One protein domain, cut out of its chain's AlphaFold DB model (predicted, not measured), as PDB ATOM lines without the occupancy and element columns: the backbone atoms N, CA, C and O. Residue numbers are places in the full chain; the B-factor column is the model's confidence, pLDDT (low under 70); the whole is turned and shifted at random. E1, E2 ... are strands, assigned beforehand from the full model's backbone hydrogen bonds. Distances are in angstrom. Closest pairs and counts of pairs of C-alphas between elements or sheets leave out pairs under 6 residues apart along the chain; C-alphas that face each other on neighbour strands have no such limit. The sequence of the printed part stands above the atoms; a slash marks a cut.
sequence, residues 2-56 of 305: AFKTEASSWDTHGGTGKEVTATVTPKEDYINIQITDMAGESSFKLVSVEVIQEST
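Overview. This is residues 2 to 56 of the 305 residues of an uncharacterized protein of Clostridiaceae bacterium (UniProt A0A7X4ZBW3). This domain has little regular structure: a tiny two-strand antiparallel hairpin, E1 and E2, sits among long loops. Residues 5 to 31 make a wide loop from E1 to E2, and residues 35 to 56 run out, fold back and pass along the length of the domain. The printed part has 55 residues, two named strands in the order E1, E2, and no named helix; the class is all strand, with only 6 residues in named elements. It is only just loose, close to compact, with a radius of gyration of the C-alphas of 12.5 A, and elongated, spanning 38 by 23 by 16 A.

Along the chain. Find C-alpha 2 at (48.419, 116.228, 76.543); E1, residues 2 to 4, runs 6.9 A from there. E2, residues 32 to 34, runs 6.7 A to C-alpha 34 at (46.724, 112.346, 79.346).

Arrangement. E1 and E2 are antiparallel, at 161 degrees between directions; C-alphas 3 and 33 face each other at 4.9 A. Look for N 2 and O 34, 2.8 A apart, and N 32 and O 4, 2.9 A apart, within hydrogen-bond range. Residues 2 to 3 of E1 also pair antiparallel with residues 11 to 12.

Size, cuts and confidence. The farthest C-alphas, Ser 42 and Thr 56, are 40.7 A apart. The printed part has no cut; the link from E1 to E2, 27 residues, is long. Mean pLDDT of the printed part is 72.3, with 17 residues under 70, among them residues 52 to 56.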
ATOM      1  N   ALA A   2      48.922 116.118  77.902       67.50
ATOM      2  CA  ALA A   2      48.419 116.228  76.543       67.50
ATOM      3  C   ALA A   2      46.890 116.183  76.540       67.50
ATOM      4  O   ALA A   2      46.298 115.416  77.299       67.50
ATOM      5  N   PHE A   3      46.276 116.990  75.681       73.56
ATOM      6  CA  PHE A   3      44.830 117.089  75.509       73.56
ATOM      7  C   PHE A   3      44.455 116.658  74.097       73.56
ATOM      8  O   PHE A   3      45.202 116.913  73.150       73.56
ATOM      9  N   LYS A   4      43.306 116.011  73.928       69.81
ATOM     10  CA  LYS A   4      42.711 115.837  72.601       69.81
ATOM     11  C   LYS A   4      41.202 115.711  72.671       69.81
ATOM     12  O   LYS A   4      40.649 115.291  73.691       69.81
ATOM     13  N   THR A   5      40.583 115.924  71.526       60.59
ATOM     14  CA  THR A   5      39.251 115.417  71.217       60.59
ATOM     15  C   THR A   5      39.338 114.304  70.160       60.59
ATOM     16  O   THR A   5      40.445 113.958  69.733       60.59
ATOM     17  N   GLU A   6      38.234 113.655  69.770       56.69
ATOM     18  CA  GLU A   6      38.289 112.580  68.757       56.69
ATOM     19  C   GLU A   6      38.779 113.082  67.398       56.69
ATOM     20  O   GLU A   6      39.549 112.389  66.728       56.69
ATOM     21  N   ALA A   7      38.390 114.300  67.017       55.97
ATOM     22  CA  ALA A   7      38.774 114.917  65.757       55.97
ATOM     23  C   ALA A   7      40.117 115.677  65.800       55.97
ATOM     24  O   ALA A   7      40.523 116.244  64.778       55.97
ATOM     25  N   SER A   8      40.816 115.733  66.944       67.25
ATOM     26  CA  SER A   8      42.063 116.496  67.091       67.25
ATOM     27  C   SER A   8      43.303 115.617  67.288       67.25
ATOM     28  O   SER A   8      43.275 114.548  67.898       67.25
ATOM     29  N   SER A   9      44.448 116.101  66.797       75.31
ATOM     30  CA  SER A   9      45.748 115.593  67.242       75.31
ATOM     31  C   SER A   9      45.982 115.954  68.711       75.31
ATOM     32  O   SER A   9      45.412 116.927  69.206       75.31
ATOM     33  N   TRP A  10      46.839 115.187  69.389       76.88
ATOM     34  CA  TRP A  10      47.268 115.489  70.755       76.88
ATOM     35  C   TRP A  10      47.962 116.849  70.829       76.88
ATOM     36  O   TRP A  10      48.987 117.055  70.178       76.88
ATOM     37  N   ASP A  11      47.430 117.737  71.660       75.75
ATOM     38  CA  ASP A  11      48.043 119.006  72.021       75.75
ATOM     39  C   ASP A  11      48.812 118.839  73.334       75.75
ATOM     40  O   ASP A  11      48.225 118.565  74.381       75.75
ATOM     41  N   THR A  12      50.142 118.910  73.269       77.56
ATOM     42  CA  THR A  12      51.018 118.598  74.406       77.56
ATOM     43  C   THR A  12      51.497 119.873  75.080       77.56
ATOM     44  O   THR A  12      52.284 120.627  74.518       77.56
ATOM     45  N   HIS A  13      51.098 120.041  76.335       71.50
ATOM     46  CA  HIS A  13      51.499 121.142  77.198       71.50
ATOM     47  C   HIS A  13      52.528 120.662  78.218       71.50
ATOM     48  O   HIS A  13      52.285 119.744  79.014       71.50
ATOM     49  N   GLY A  14      53.713 121.267  78.176       68.50
ATOM     50  CA  GLY A  14      54.728 121.102  79.212       68.50
ATOM     51  C   GLY A  14      54.348 121.906  80.453       68.50
ATOM     52  O   GLY A  14      53.850 123.019  80.340       68.50
ATOM     53  N   GLY A  15      54.592 121.352  81.638       67.56
ATOM     54  CA  GLY A  15      54.351 122.039  82.902       67.56
ATOM     55  C   GLY A  15      55.275 121.503  83.987       67.56
ATOM     56  O   GLY A  15      55.673 120.339  83.950       67.56
ATOM     57  N   THR A  16      55.628 122.359  84.939       65.06
ATOM     58  CA  THR A  16      56.410 122.007  86.130       65.06
ATOM     59  C   THR A  16      55.612 122.406  87.363       65.06
ATOM     60  O   THR A  16      55.243 123.571  87.479       65.06
ATOM     61  N   GLY A  17      55.362 121.476  88.287       68.50
ATOM     62  CA  GLY A  17      54.578 121.740  89.497       68.50
ATOM     63  C   GLY A  17      53.400 120.783  89.668       68.50
ATOM     64  O   GLY A  17      53.358 119.721  89.050       68.50
ATOM     65  N   LYS A  18      52.466 121.140  90.557       72.12
ATOM     66  CA  LYS A  18      51.266 120.340  90.881       72.12
ATOM     67  C   LYS A  18      50.012 120.793  90.125       72.12
ATOM     68  O   LYS A  18      49.022 120.071  90.132       72.12
ATOM     69  N   GLU A  19      50.078 121.948  89.471       72.56
ATOM     70  CA  GLU A  19      48.977 122.575  88.743       72.56
ATOM     71  C   GLU A  19      49.382 122.786  87.284       72.56
ATOM     72  O   GLU A  19      50.532 123.118  86.983       72.56
ATOM     73  N   VAL A  20      48.438 122.552  86.375       73.25
ATOM     74  CA  VAL A  20      48.596 122.786  84.938       73.25
ATOM     75  C   VAL A  20      47.332 123.478  84.456       73.25
ATOM     76  O   VAL A  20      46.249 122.907  84.551       73.25
ATOM     77  N   THR A  21      47.481 124.686  83.920       76.19
ATOM     78  CA  THR A  21      46.395 125.443  83.291       76.19
ATOM     79  C   THR A  21      46.547 125.347  81.780       76.19
ATOM     80  O   THR A  21      47.636 125.575  81.253       76.19
ATOM     81  N   ALA A  22      45.467 125.008  81.081       72.00
ATOM     82  CA  ALA A  22      45.435 124.969  79.626       72.00
ATOM     83  C   ALA A  22      44.136 125.592  79.118       72.00
ATOM     84  O   ALA A  22      43.054 125.247  79.588       72.00
ATOM     85  N   THR A  23      44.253 126.484  78.139       75.19
ATOM     86  CA  THR A  23      43.108 127.032  77.409       75.19
ATOM     87  C   THR A  23      42.883 126.169  76.179       75.19
ATOM     88  O   THR A  23      43.736 126.110  75.294       75.19
ATOM     89  N   VAL A  24      41.749 125.473  76.131       70.19
ATOM     90  CA  VAL A  24      41.407 124.556  75.039       70.19
ATOM     91  C   VAL A  24      40.020 124.912  74.520       70.19
ATOM     92  O   VAL A  24      39.098 125.105  75.304       70.19
ATOM     93  N   THR A  25      39.865 124.968  73.198       73.25
ATOM     94  CA  THR A  25      38.552 125.039  72.545       73.25
ATOM     95  C   THR A  25      38.164 123.626  72.110       73.25
ATOM     96  O   THR A  25      38.708 123.136  71.112       73.25
ATOM     97  N   PRO A  26      37.292 122.927  72.852       69.19
ATOM     98  CA  PRO A  26      36.868 121.593  72.462       69.19
ATOM     99  C   PRO A  26      36.020 121.658  71.186       69.19
ATOM    100  O   PRO A  26      35.261 122.603  70.977       69.19
ATOM    101  N   LYS A  27      36.171 120.665  70.305       67.06
ATOM    102  CA  LYS A  27      35.335 120.514  69.100       67.06
ATOM    103  C   LYS A  27      34.165 119.544  69.320       67.06
ATOM    104  O   LYS A  27      33.360 119.347  68.414       67.06
ATOM    105  N   GLU A  28      34.085 118.961  70.512       74.75
ATOM    106  CA  GLU A  28      33.122 117.961  70.961       74.75
ATOM    107  C   GLU A  28      32.744 118.263  72.426       74.75
ATOM    108  O   GLU A  28      33.354 119.112  73.071       74.75
ATOM    109  N   ASP A  29      31.756 117.562  72.974       75.25
ATOM    110  CA  ASP A  29      31.245 117.728  74.344       75.25
ATOM    111  C   ASP A  29      32.128 117.084  75.435       75.25
ATOM    112  O   ASP A  29      31.771 117.075  76.613       75.25
ATOM    113  N   TYR A  30      33.310 116.574  75.076       76.38
ATOM    114  CA  TYR A  30      34.283 116.014  76.013       76.38
ATOM    115  C   TYR A  30      35.732 116.356  75.631       76.38
ATOM    116  O   TYR A  30      36.070 116.595  74.470       76.38
ATOM    117  N   ILE A  31      36.629 116.316  76.624       78.19
ATOM    118  CA  ILE A  31      38.083 116.454  76.452       78.19
ATOM    119  C   ILE A  31      38.775 115.258  77.103       78.19
ATOM    120  O   ILE A  31      38.516 114.920  78.256       78.19
ATOM    121  N   ASN A  32      39.713 114.641  76.383       80.75
ATOM    122  CA  ASN A  32      40.598 113.630  76.950       80.75
ATOM    123  C   ASN A  32      41.881 114.277  77.471       80.75
ATOM    124  O   ASN A  32      42.554 114.994  76.730       80.75
ATOM    125  N   ILE A  33      42.256 113.953  78.710       80.81
ATOM    126  CA  ILE A  33      43.491 114.414  79.352       80.81
ATOM    127  C   ILE A  33      44.428 113.221  79.557       80.81
ATOM    128  O   ILE A  33      44.032 112.198  80.115       80.81
ATOM    129  N   GLN A  34      45.688 113.356  79.145       81.56
ATOM    130  CA  GLN A  34      46.724 112.346  79.346       81.56
ATOM    131  C   GLN A  34      47.981 112.941  79.994       81.56
ATOM    132  O   GLN A  34      48.490 113.987  79.587       81.56
ATOM    133  N   ILE A  35      48.547 112.240  80.979       79.38
ATOM    134  CA  ILE A  35      49.889 112.527  81.500       79.38
ATOM    135  C   ILE A  35      50.904 111.730  80.678       79.38
ATOM    136  O   ILE A  35      50.843 110.504  80.625       79.38
ATOM    137  N   THR A  36      51.808 112.434  80.001       77.19
ATOM    138  CA  THR A  36      52.792 111.844  79.078       77.19
ATOM    139  C   THR A  36      54.158 111.602  79.719       77.19
ATOM    140  O   THR A  36      54.915 110.772  79.226       77.19
ATOM    141  N   ASP A  37      54.456 112.284  80.825       77.44
ATOM    142  CA  ASP A  37      55.679 112.136  81.611       77.44
ATOM    143  C   ASP A  37      55.337 112.301  83.100       77.44
ATOM    144  O   ASP A  37      54.604 113.220  83.470       77.44
ATOM    145  N   MET A  38      55.836 111.390  83.935       74.50
ATOM    146  CA  MET A  38      55.627 111.379  85.388       74.50
ATOM    147  C   MET A  38      56.835 111.923  86.165       74.50
ATOM    148  O   MET A  38      56.843 111.851  87.389       74.50
ATOM    149  N   ALA A  39      57.867 112.440  85.486       74.44
ATOM    150  CA  ALA A  39      59.045 113.065  86.097       74.44
ATOM    151  C   ALA A  39      59.745 112.209  87.182       74.44
ATOM    152  O   ALA A  39      60.360 112.736  88.105       74.44
ATOM    153  N   GLY A  40      59.669 110.877  87.063       76.38
ATOM    154  CA  GLY A  40      60.257 109.924  88.015       76.38
ATOM    155  C   GLY A  40      59.317 109.439  89.126       76.38
ATOM    156  O   GLY A  40      59.700 108.543  89.876       76.38
ATOM    157  N   GLU A  41      58.093 109.961  89.208       79.12
ATOM    158  CA  GLU A  41      57.079 109.508  90.161       79.12
ATOM    159  C   GLU A  41      56.389 108.211  89.711       79.12
ATOM    160  O   GLU A  41      56.255 107.915  88.521       79.12
ATOM    161  N   SER A  42      55.929 107.421  90.685       80.06
ATOM    162  CA  SER A  42      55.289 106.116  90.436       80.06
ATOM    163  C   SER A  42      53.788 106.200  90.144       80.06
ATOM    164  O   SER A  42      53.212 105.249  89.615       80.06
ATOM    165  N   SER A  43      53.139 107.314  90.500       79.12
ATOM    166  CA  SER A  43      51.711 107.542  90.266       79.12
ATOM    167  C   SER A  43      51.362 109.029  90.323       79.12
ATOM    168  O   SER A  43      52.076 109.820  90.939       79.12
ATOM    169  N   PHE A  44      50.236 109.397  89.711       73.88
ATOM    170  CA  PHE A  44      49.656 110.734  89.794       73.88
ATOM    171  C   PHE A  44      48.193 110.626  90.231       73.88
ATOM    172  O   PHE A  44      47.481 109.717  89.800       73.88
ATOM    173  N   LYS A  45      47.737 111.554  91.078       78.94
ATOM    174  CA  LYS A  45      46.334 111.669  91.489       78.94
ATOM    175  C   LYS A  45      45.794 113.009  91.008       78.94
ATOM    176  O   LYS A  45      46.314 114.050  91.397       78.94
ATOM    177  N   LEU A  46      44.740 112.970  90.200       79.12
ATOM    178  CA  LEU A  46      43.970 114.161  89.862       79.12
ATOM    179  C   LEU A  46      43.141 114.561  91.090       79.12
ATOM    180  O   LEU A  46      42.387 113.741  91.615       79.12
ATOM    181  N   VAL A  47      43.356 115.775  91.595       81.75
ATOM    182  CA  VAL A  47      42.711 116.266  92.826       81.75
ATOM    183  C   VAL A  47      41.471 117.091  92.501       81.75
ATOM    184  O   VAL A  47      40.431 116.886  93.117       81.75
ATOM    185  N   SER A  48      41.570 117.973  91.513       76.12
ATOM    186  CA  SER A  48      40.483 118.825  91.043       76.12
ATOM    187  C   SER A  48      40.632 119.084  89.547       76.12
ATOM    188  O   SER A  48      41.728 118.994  88.988       76.12
ATOM    189  N   VAL A  49      39.508 119.386  88.905       78.94
ATOM    190  CA  VAL A  49      39.450 119.974  87.570       78.94
ATOM    191  C   VAL A  49      38.558 121.193  87.698       78.94
ATOM    192  O   VAL A  49      37.418 121.069  88.136       78.94
ATOM    193  N   GLU A  50      39.091 122.353  87.346       77.44
ATOM    194  CA  GLU A  50      38.329 123.588  87.236       77.44
ATOM    195  C   GLU A  50      38.224 123.932  85.753       77.44
ATOM    196  O   GLU A  50      39.230 123.971  85.042       77.44
ATOM    197  N   VAL A  51      36.997 124.125  85.276       75.62
ATOM    198  CA  VAL A  51      36.731 124.566  83.909       75.62
ATOM    199  C   VAL A  51      36.269 126.008  83.998       75.62
ATOM    200  O   VAL A  51      35.161 126.282  84.448       75.62
ATOM    201  N   ILE A  52      37.140 126.922  83.580       69.44
ATOM    202  CA  ILE A  52      36.817 128.342  83.472       69.44
ATOM    203  C   ILE A  52      36.494 128.604  82.006       69.44
ATOM    204  O   ILE A  52      37.381 128.601  81.152       69.44
ATOM    205  N   GLN A  53      35.215 128.796  81.710       68.00
ATOM    206  CA  GLN A  53      34.795 129.325  80.424       68.00
ATOM    207  C   GLN A  53      34.909 130.845  80.509       68.00
ATOM    208  O   GLN A  53      34.227 131.467  81.322       68.00
ATOM    209  N   GLU A  54      35.774 131.453  79.694       58.50
ATOM    210  CA  GLU A  54      35.671 132.891  79.456       58.50
ATOM    211  C   GLU A  54      34.314 133.114  78.787       58.50
ATOM    212  O   GLU A  54      34.129 132.811  77.607       58.50
ATOM    213  N   SER A  55      33.322 133.537  79.569       47.66
ATOM    214  CA  SER A  55      32.028 133.920  79.035       47.66
ATOM    215  C   SER A  55      32.269 135.089  78.087       47.66
ATOM    216  O   SER A  55      32.542 136.210  78.526       47.66
ATOM    217  N   THR A  56      32.147 134.853  76.783       45.97
ATOM    218  CA  THR A  56      31.615 135.895  75.908       45.97
ATOM    219  C   THR A  56      30.321 136.334  76.570       45.97
ATOM    220  O   THR A  56      29.451 135.486  76.716       45.97
TER     221      THR A  56